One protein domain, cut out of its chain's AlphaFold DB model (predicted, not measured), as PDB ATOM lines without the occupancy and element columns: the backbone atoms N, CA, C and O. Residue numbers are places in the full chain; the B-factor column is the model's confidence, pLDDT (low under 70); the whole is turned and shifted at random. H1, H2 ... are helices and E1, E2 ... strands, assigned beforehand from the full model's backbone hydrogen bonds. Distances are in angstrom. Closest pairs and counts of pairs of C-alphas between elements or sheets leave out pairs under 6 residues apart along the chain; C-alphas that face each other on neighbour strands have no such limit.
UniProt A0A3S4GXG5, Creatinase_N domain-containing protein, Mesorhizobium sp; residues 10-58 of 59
ATOM      1  N   GLU A  10      12.082  53.624 -13.180       96.81
ATOM      2  CA  GLU A  10      11.509  53.174 -11.903       96.81
ATOM      3  C   GLU A  10      11.303  51.657 -11.854       96.81
ATOM      4  O   GLU A  10      11.524  51.031 -10.817       96.81
ATOM      5  N   GLU A  11      10.965  51.054 -12.991       97.06
ATOM      6  CA  GLU A  11      10.819  49.607 -13.132       97.06
ATOM      7  C   GLU A  11      12.171  48.907 -12.917       97.06
ATOM      8  O   GLU A  11      12.278  47.952 -12.147       97.06
ATOM      9  N   PHE A  12      13.243  49.420 -13.529       95.88
ATOM     10  CA  PHE A  12      14.594  48.881 -13.337       95.88
ATOM     11  C   PHE A  12      15.060  49.021 -11.885       95.88
ATOM     12  O   PHE A  12      15.622  48.080 -11.322       95.88
ATOM     13  N   ARG A  13      14.775  50.163 -11.247       96.56
ATOM     14  CA  ARG A  13      15.073  50.381  -9.822       96.56
ATOM     15  C   ARG A  13      14.345  49.378  -8.929       96.56
ATOM     16  O   ARG A  13      14.970  48.822  -8.030       96.56
ATOM     17  N   SER A  14      13.066  49.108  -9.198       98.19
ATOM     18  CA  SER A  14      12.278  48.118  -8.452       98.19
ATOM     19  C   SER A  14      12.860  46.705  -8.581       98.19
ATOM     20  O   SER A  14      13.078  46.029  -7.572       98.19
ATOM     21  N   ARG A  15      13.213  46.285  -9.803       97.62
ATOM     22  CA  ARG A  15      13.845  44.979 -10.069       97.62
ATOM     23  C   ARG A  15      15.177  44.823  -9.337       97.62
ATOM     24  O   ARG A  15      15.426  43.782  -8.732       97.62
ATOM     25  N   LEU A  16      16.021  45.857  -9.377       97.50
ATOM     26  CA  LEU A  16      17.307  45.863  -8.678       97.50
ATOM     27  C   LEU A  16      17.132  45.827  -7.158       97.50
ATOM     28  O   LEU A  16      17.869  45.106  -6.493       97.50
ATOM     29  N   ALA A  17      16.153  46.551  -6.609       98.12
ATOM     30  CA  ALA A  17      15.862  46.523  -5.178       98.12
ATOM     31  C   ALA A  17      15.439  45.119  -4.715       98.12
ATOM     32  O   ALA A  17      16.014  44.596  -3.765       98.12
ATOM     33  N   ALA A  18      14.512  44.476  -5.434       98.00
ATOM     34  CA  ALA A  18      14.078  43.113  -5.125       98.00
ATOM     35  C   ALA A  18      15.235  42.101  -5.197       98.00
ATOM     36  O   ALA A  18      15.370  41.234  -4.333       98.00
ATOM     37  N   LEU A  19      16.106  42.233  -6.202       97.81
ATOM     38  CA  LEU A  19      17.285  41.383  -6.334       97.81
ATOM     39  C   LEU A  19      18.279  41.592  -5.181       97.81
ATOM     40  O   LEU A  19      18.786  40.614  -4.636       97.81
ATOM     41  N   ARG A  20      18.526  42.841  -4.776       97.69
ATOM     42  CA  ARG A  20      19.420  43.168  -3.653       97.69
ATOM     43  C   ARG A  20      18.896  42.645  -2.320       97.69
ATOM     44  O   ARG A  20      19.689  42.165  -1.517       97.69
ATOM     45  N   THR A  21      17.580  42.651  -2.104       98.12
ATOM     46  CA  THR A  21      16.967  41.993  -0.938       98.12
ATOM     47  C   THR A  21      17.322  40.506  -0.898       98.12
ATOM     48  O   THR A  21      17.829  40.027   0.113       98.12
ATOM     49  N   LEU A  22      17.163  39.794  -2.018       97.69
ATOM     50  CA  LEU A  22      17.536  38.378  -2.111       97.69
ATOM     51  C   LEU A  22      19.046  38.151  -1.953       97.69
ATOM     52  O   LEU A  22      19.455  37.148  -1.370       97.69
ATOM     53  N   MET A  23      19.883  39.056  -2.468       98.00
ATOM     54  CA  MET A  23      21.333  38.997  -2.266       98.00
ATOM     55  C   MET A  23      21.689  39.125  -0.783       98.00
ATOM     56  O   MET A  23      22.479  38.326  -0.286       98.00
ATOM     57  N   ALA A  24      21.069  40.065  -0.066       97.69
ATOM     58  CA  ALA A  24      21.290  40.257   1.363       97.69
ATOM     59  C   ALA A  24      20.854  39.030   2.181       97.69
ATOM     60  O   ALA A  24      21.618  38.550   3.018       97.69
ATOM     61  N   GLU A  25      19.675  38.468   1.895       97.94
ATOM     62  CA  GLU A  25      19.173  37.242   2.541       97.94
ATOM     63  C   GLU A  25      20.105  36.041   2.342       97.94
ATOM     64  O   GLU A  25      20.217  35.179   3.213       97.94
ATOM     65  N   ARG A  26      20.779  35.981   1.189       97.50
ATOM     66  CA  ARG A  26      21.674  34.881   0.805       97.50
ATOM     67  C   ARG A  26      23.150  35.169   1.060       97.50
ATOM     68  O   ARG A  26      23.976  34.345   0.682       97.50
ATOM     69  N   GLN A  27      23.476  36.309   1.671       97.62
ATOM     70  CA  GLN A  27      24.854  36.739   1.925       97.62
ATOM     71  C   GLN A  27      25.711  36.766   0.642       97.62
ATOM     72  O   GLN A  27      26.843  36.292   0.616       97.62
ATOM     73  N   VAL A  28      25.145  37.290  -0.447       98.00
ATOM     74  CA  VAL A  28      25.834  37.468  -1.731       98.00
ATOM     75  C   VAL A  28      26.376  38.892  -1.821       98.00
ATOM     76  O   VAL A  28      25.611  39.841  -1.991       98.00
ATOM     77  N   ASP A  29      27.699  39.038  -1.769       97.06
ATOM     78  CA  ASP A  29      28.367  40.347  -1.824       97.06
ATOM     79  C   ASP A  29      28.477  40.924  -3.240       97.06
ATOM     80  O   ASP A  29      28.685  42.119  -3.419       97.06
ATOM     81  N   THR A  30      28.392  40.093  -4.278       97.19
ATOM     82  CA  THR A  30      28.357  40.535  -5.677       97.19
ATOM     83  C   THR A  30      27.730  39.453  -6.540       97.19
ATOM     84  O   THR A  30      28.119  38.288  -6.466       97.19
ATOM     85  N   LEU A  31      26.793  39.848  -7.398       97.75
ATOM     86  CA  LEU A  31      26.249  38.989  -8.440       97.75
ATOM     87  C   LEU A  31      26.824  39.392  -9.802       97.75
ATOM     88  O   LEU A  31      26.756  40.558 -10.196       97.75
ATOM     89  N   ILE A  32      27.358  38.409 -10.523       97.44
ATOM     90  CA  ILE A  32      27.743  38.538 -11.930       97.44
ATOM     91  C   ILE A  32      26.575  38.019 -12.765       97.44
ATOM     92  O   ILE A  32      26.181  36.862 -12.629       97.44
ATOM     93  N   VAL A  33      26.013  38.878 -13.612       95.69
ATOM     94  CA  VAL A  33      24.928  38.528 -14.533       95.69
ATOM     95  C   VAL A  33      25.464  38.593 -15.958       95.69
ATOM     96  O   VAL A  33      25.640  39.683 -16.497       95.69
ATOM     97  N   ASP A  34      25.733  37.436 -16.555       93.69
ATOM     98  CA  ASP A  34      26.276  37.273 -17.914       93.69
ATOM     99  C   ASP A  34      25.240  36.742 -18.925       93.69
ATOM    100  O   ASP A  34      25.437  36.790 -20.138       93.69
ATOM    101  N   GLN A  35      24.101  36.267 -18.426       93.44
ATOM    102  CA  GLN A  35      22.977  35.824 -19.236       93.44
ATOM    103  C   GLN A  35      22.306  37.035 -19.910       93.44
ATOM    104  O   GLN A  35      21.914  37.998 -19.244       93.44
ATOM    105  N   PHE A  36      22.173  36.987 -21.239       90.75
ATOM    106  CA  PHE A  36      21.761  38.122 -22.071       90.75
ATOM    107  C   PHE A  36      20.414  38.737 -21.656       90.75
ATOM    108  O   PHE A  36      20.325  39.944 -21.418       90.75
ATOM    109  N   GLU A  37      19.361  37.936 -21.536       92.12
ATOM    110  CA  GLU A  37      18.027  38.396 -21.152       92.12
ATOM    111  C   GLU A  37      18.013  39.008 -19.748       92.12
ATOM    112  O   GLU A  37      17.337  40.014 -19.533       92.12
ATOM    113  N   HIS A  38      18.796  38.479 -18.809       94.88
ATOM    114  CA  HIS A  38      18.931  39.051 -17.469       94.88
ATOM    115  C   HIS A  38      19.676  40.389 -17.492       94.88
ATOM    116  O   HIS A  38      19.273  41.328 -16.799       94.88
ATOM    117  N   MET A  39      20.710  40.523 -18.326       93.69
ATOM    118  CA  MET A  39      21.384  41.807 -18.530       93.69
ATOM    119  C   MET A  39      20.421  42.866 -19.080       93.69
ATOM    120  O   MET A  39      20.399  44.008 -18.610       93.69
ATOM    121  N   VAL A  40      19.565  42.482 -20.027       93.25
ATOM    122  CA  VAL A  40      18.519  43.365 -20.561       93.25
ATOM    123  C   VAL A  40      17.460  43.668 -19.493       93.25
ATOM    124  O   VAL A  40      17.021  44.812 -19.376       93.25
ATOM    125  N   TYR A  41      17.066  42.679 -18.691       95.12
ATOM    126  CA  TYR A  41      16.028  42.813 -17.669       95.12
ATOM    127  C   TYR A  41      16.420  43.762 -16.530       95.12
ATOM    128  O   TYR A  41      15.600  44.595 -16.129       95.12
ATOM    129  N   PHE A  42      17.657  43.659 -16.033       95.31
ATOM    130  CA  PHE A  42      18.150  44.464 -14.909       95.31
ATOM    131  C   PHE A  42      18.820  45.771 -15.337       95.31
ATOM    132  O   PHE A  42      18.697  46.767 -14.628       95.31
ATOM    133  N   GLY A  43      19.523  45.786 -16.473       91.50
ATOM    134  CA  GLY A  43      20.323  46.938 -16.905       91.50
ATOM    135  C   GLY A  43      19.801  47.664 -18.142       91.50
ATOM    136  O   GLY A  43      20.341  48.709 -18.497       91.50
ATOM    137  N   GLY A  44      18.808  47.113 -18.850       90.62
ATOM    138  CA  GLY A  44      18.312  47.676 -20.114       90.62
ATOM    139  C   GLY A  44      19.332  47.653 -21.262       90.62
ATOM    140  O   GLY A  44      19.039  48.127 -22.360       90.62
ATOM    141  N   TYR A  45      20.525  47.097 -21.031       84.62
ATOM    142  CA  TYR A  45      21.627  47.084 -21.980       84.62
ATOM    143  C   TYR A  45      21.503  45.887 -22.921       84.62
ATOM    144  O   TYR A  45      21.599  44.734 -22.503       84.62
ATOM    145  N   ARG A  46      21.306  46.164 -24.214       83.75
ATOM    146  CA  ARG A  46      21.356  45.149 -25.273       83.75
ATOM    147  C   ARG A  46      22.782  45.029 -25.791       83.75
ATOM    148  O   ARG A  46      23.237  45.851 -26.584       83.75
ATOM    149  N   SER A  47      23.463  43.997 -25.316       72.75
ATOM    150  CA  SER A  47      24.780  43.586 -25.793       72.75
ATOM    151  C   SER A  47      24.728  43.070 -27.237       72.75
ATOM    152  O   SER A  47      23.733  42.492 -27.675       72.75
ATOM    153  N   THR A  48      25.823  43.240 -27.977       76.31
ATOM    154  CA  THR A  48      26.092  42.435 -29.174       76.31
ATOM    155  C   THR A  48      26.818  41.158 -28.761       76.31
ATOM    156  O   THR A  48      27.800  41.250 -28.029       76.31
ATOM    157  N   ALA A  49      26.444  39.999 -29.311       74.69
ATOM    158  CA  ALA A  49      27.047  38.693 -28.996       74.69
ATOM    159  C   ALA A  49      28.528  38.520 -29.431       74.69
ATOM    160  O   ALA A  49      29.027  37.403 -29.524       74.69
ATOM    161  N   ALA A  50      29.229  39.613 -29.739       80.19
ATOM    162  CA  ALA A  50      30.594  39.621 -30.257       80.19
ATOM    163  C   ALA A  50      31.677  39.581 -29.161       80.19
ATOM    164  O   ALA A  50      32.826  39.273 -29.466       80.19
ATOM    165  N   MET A  51      31.344  39.899 -27.904       86.44
ATOM    166  CA  MET A  51      32.284  39.902 -26.775       86.44
ATOM    167  C   MET A  51      31.592  39.470 -25.481       86.44
ATOM    168  O   MET A  51      30.400  39.722 -25.308       86.44
ATOM    169  N   TYR A  52      32.351  38.875 -24.554       89.81
ATOM    170  CA  TYR A  52      31.853  38.613 -23.203       89.81
ATOM    171  C   TYR A  52      31.565  39.933 -22.488       89.81
ATOM    172  O   TYR A  52      32.416  40.823 -22.420       89.81
ATOM    173  N   GLN A  53      30.353  40.049 -21.960       91.81
ATOM    174  CA  GLN A  53      29.878  41.202 -21.214       91.81
ATOM    175  C   GLN A  53      29.019  40.696 -20.057       91.81
ATOM    176  O   GLN A  53      28.342  39.682 -20.190       91.81
ATOM    177  N   ALA A  54      29.049  41.404 -18.931       94.25
ATOM    178  CA  ALA A  54      28.258  41.070 -17.755       94.25
ATOM    179  C   ALA A  54      27.875  42.340 -16.987       94.25
ATOM    180  O   ALA A  54      28.576  43.354 -17.061       94.25
ATOM    181  N   LEU A  55      26.783  42.274 -16.228       94.81
ATOM    182  CA  LEU A  55      26.462  43.261 -15.198       94.81
ATOM    183  C   LEU A  55      27.031  42.799 -13.857       94.81
ATOM    184  O   LEU A  55      26.816  41.659 -13.445       94.81
ATOM    185  N   LEU A  56      27.721  43.707 -13.172       96.56
ATOM    186  CA  LEU A  56      28.169  43.515 -11.798       96.56
ATOM    187  C   LEU A  56      27.189  44.224 -10.872       96.56
ATOM    188  O   LEU A  56      27.020  45.443 -10.955       96.56
ATOM    189  N   LEU A  57      26.533  43.455 -10.013       96.00
ATOM    190  CA  LEU A  57      25.529  43.958  -9.089       96.00
ATOM    191  C   LEU A  57      26.040  43.788  -7.655       96.00
ATOM    192  O   LEU A  57      26.082  42.658  -7.169       96.00
ATOM    193  N   PRO A  58      26.458  44.880  -6.993       94.19
ATOM    194  CA  PRO A  58      26.722  44.890  -5.559       94.19
ATOM    195  C   PRO A  58      25.411  45.053  -4.753       94.19
ATOM    196  O   PRO A  58      24.370  45.360  -5.358       94.19
TER     197      PRO A  58
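Overview. This is residues 10 to 58 of the 59 residues of the protein "Creatinase_N domain-containing protein" of Mesorhizobium sp (UniProt A0A3S4GXG5). A long helix, H1, and a small ribbon of two strands, E1 and E2, make the two arms of a V joined by residues 26 to 30, and the short helix H2 bridges the gap between the arms. A long loop, residues 44 to 54, swings out past H2, away from the end of H1, and returns to lay E2 beside E1. The printed part has 49 residues, with two named helices and two named strands in the order H1, E1, H2, E2; the sheet is E1 - E2, antiparallel, and the class is mostly helix. It is only just compact, close to loose, with a radius of gyration of the C-alphas of 11.3 A, and only just flat, spanning 35 by 23 by 12 A.

Along the chain. Find C-alpha 10 at (11.509, 53.174, -11.903); from there H1 runs through residues 10 to 25, 22.8 A from first to last C-alpha, and ends at C-alpha 25, (19.173, 37.242, 2.541). Next look for E1, residues 31 to 33, 6.3 A long. H2 follows at residues 36 to 43 and covers 10.3 A. E2, residues 55 to 57, is 6.2 A long and ends at C-alpha 57, (25.529, 43.958, -9.089).

Arrangement. Begin with H1, which touches H2 with its residues 12 to 16 alone. Their closest C-alphas are those of Phe 12 and Phe 42, 5.9 A apart, and their lines stand about perpendicular, at 79 degrees. Near the other end of H1, its closest C-alpha to E1 is that of Met 23, 7.9 A from that of Leu 31. H1 and E2 are only just apart, 8.2 A at the closest. Now compare E1 with E2: they are antiparallel, at 159 degrees, and C-alphas 32 and 56 face each other at 5.0 A. N 31 and O 57 are within hydrogen-bond range at 2.9 A, and N 55 and O 33 at 2.8 A. From H2, look at Met 39: its C-alpha is 6.2 A from that of Leu 55 in E2 and 6.3 A from that of Val 33 in E1, the closest pair in each case. In H1 and H2 every O i to N i+4 pair is within hydrogen-bond range.

Size, cuts and confidence. The two C-alphas farthest apart are those of Glu 25 and Ala 50, at 34.8 A. The printed part has no cut. The links from H1 to E1 and from E1 to H2 are tight, and the link from H2 to E2, with 11 residues, is long. The mean pLDDT of the printed part is 93.5, and no printed residue is under 70 in this model.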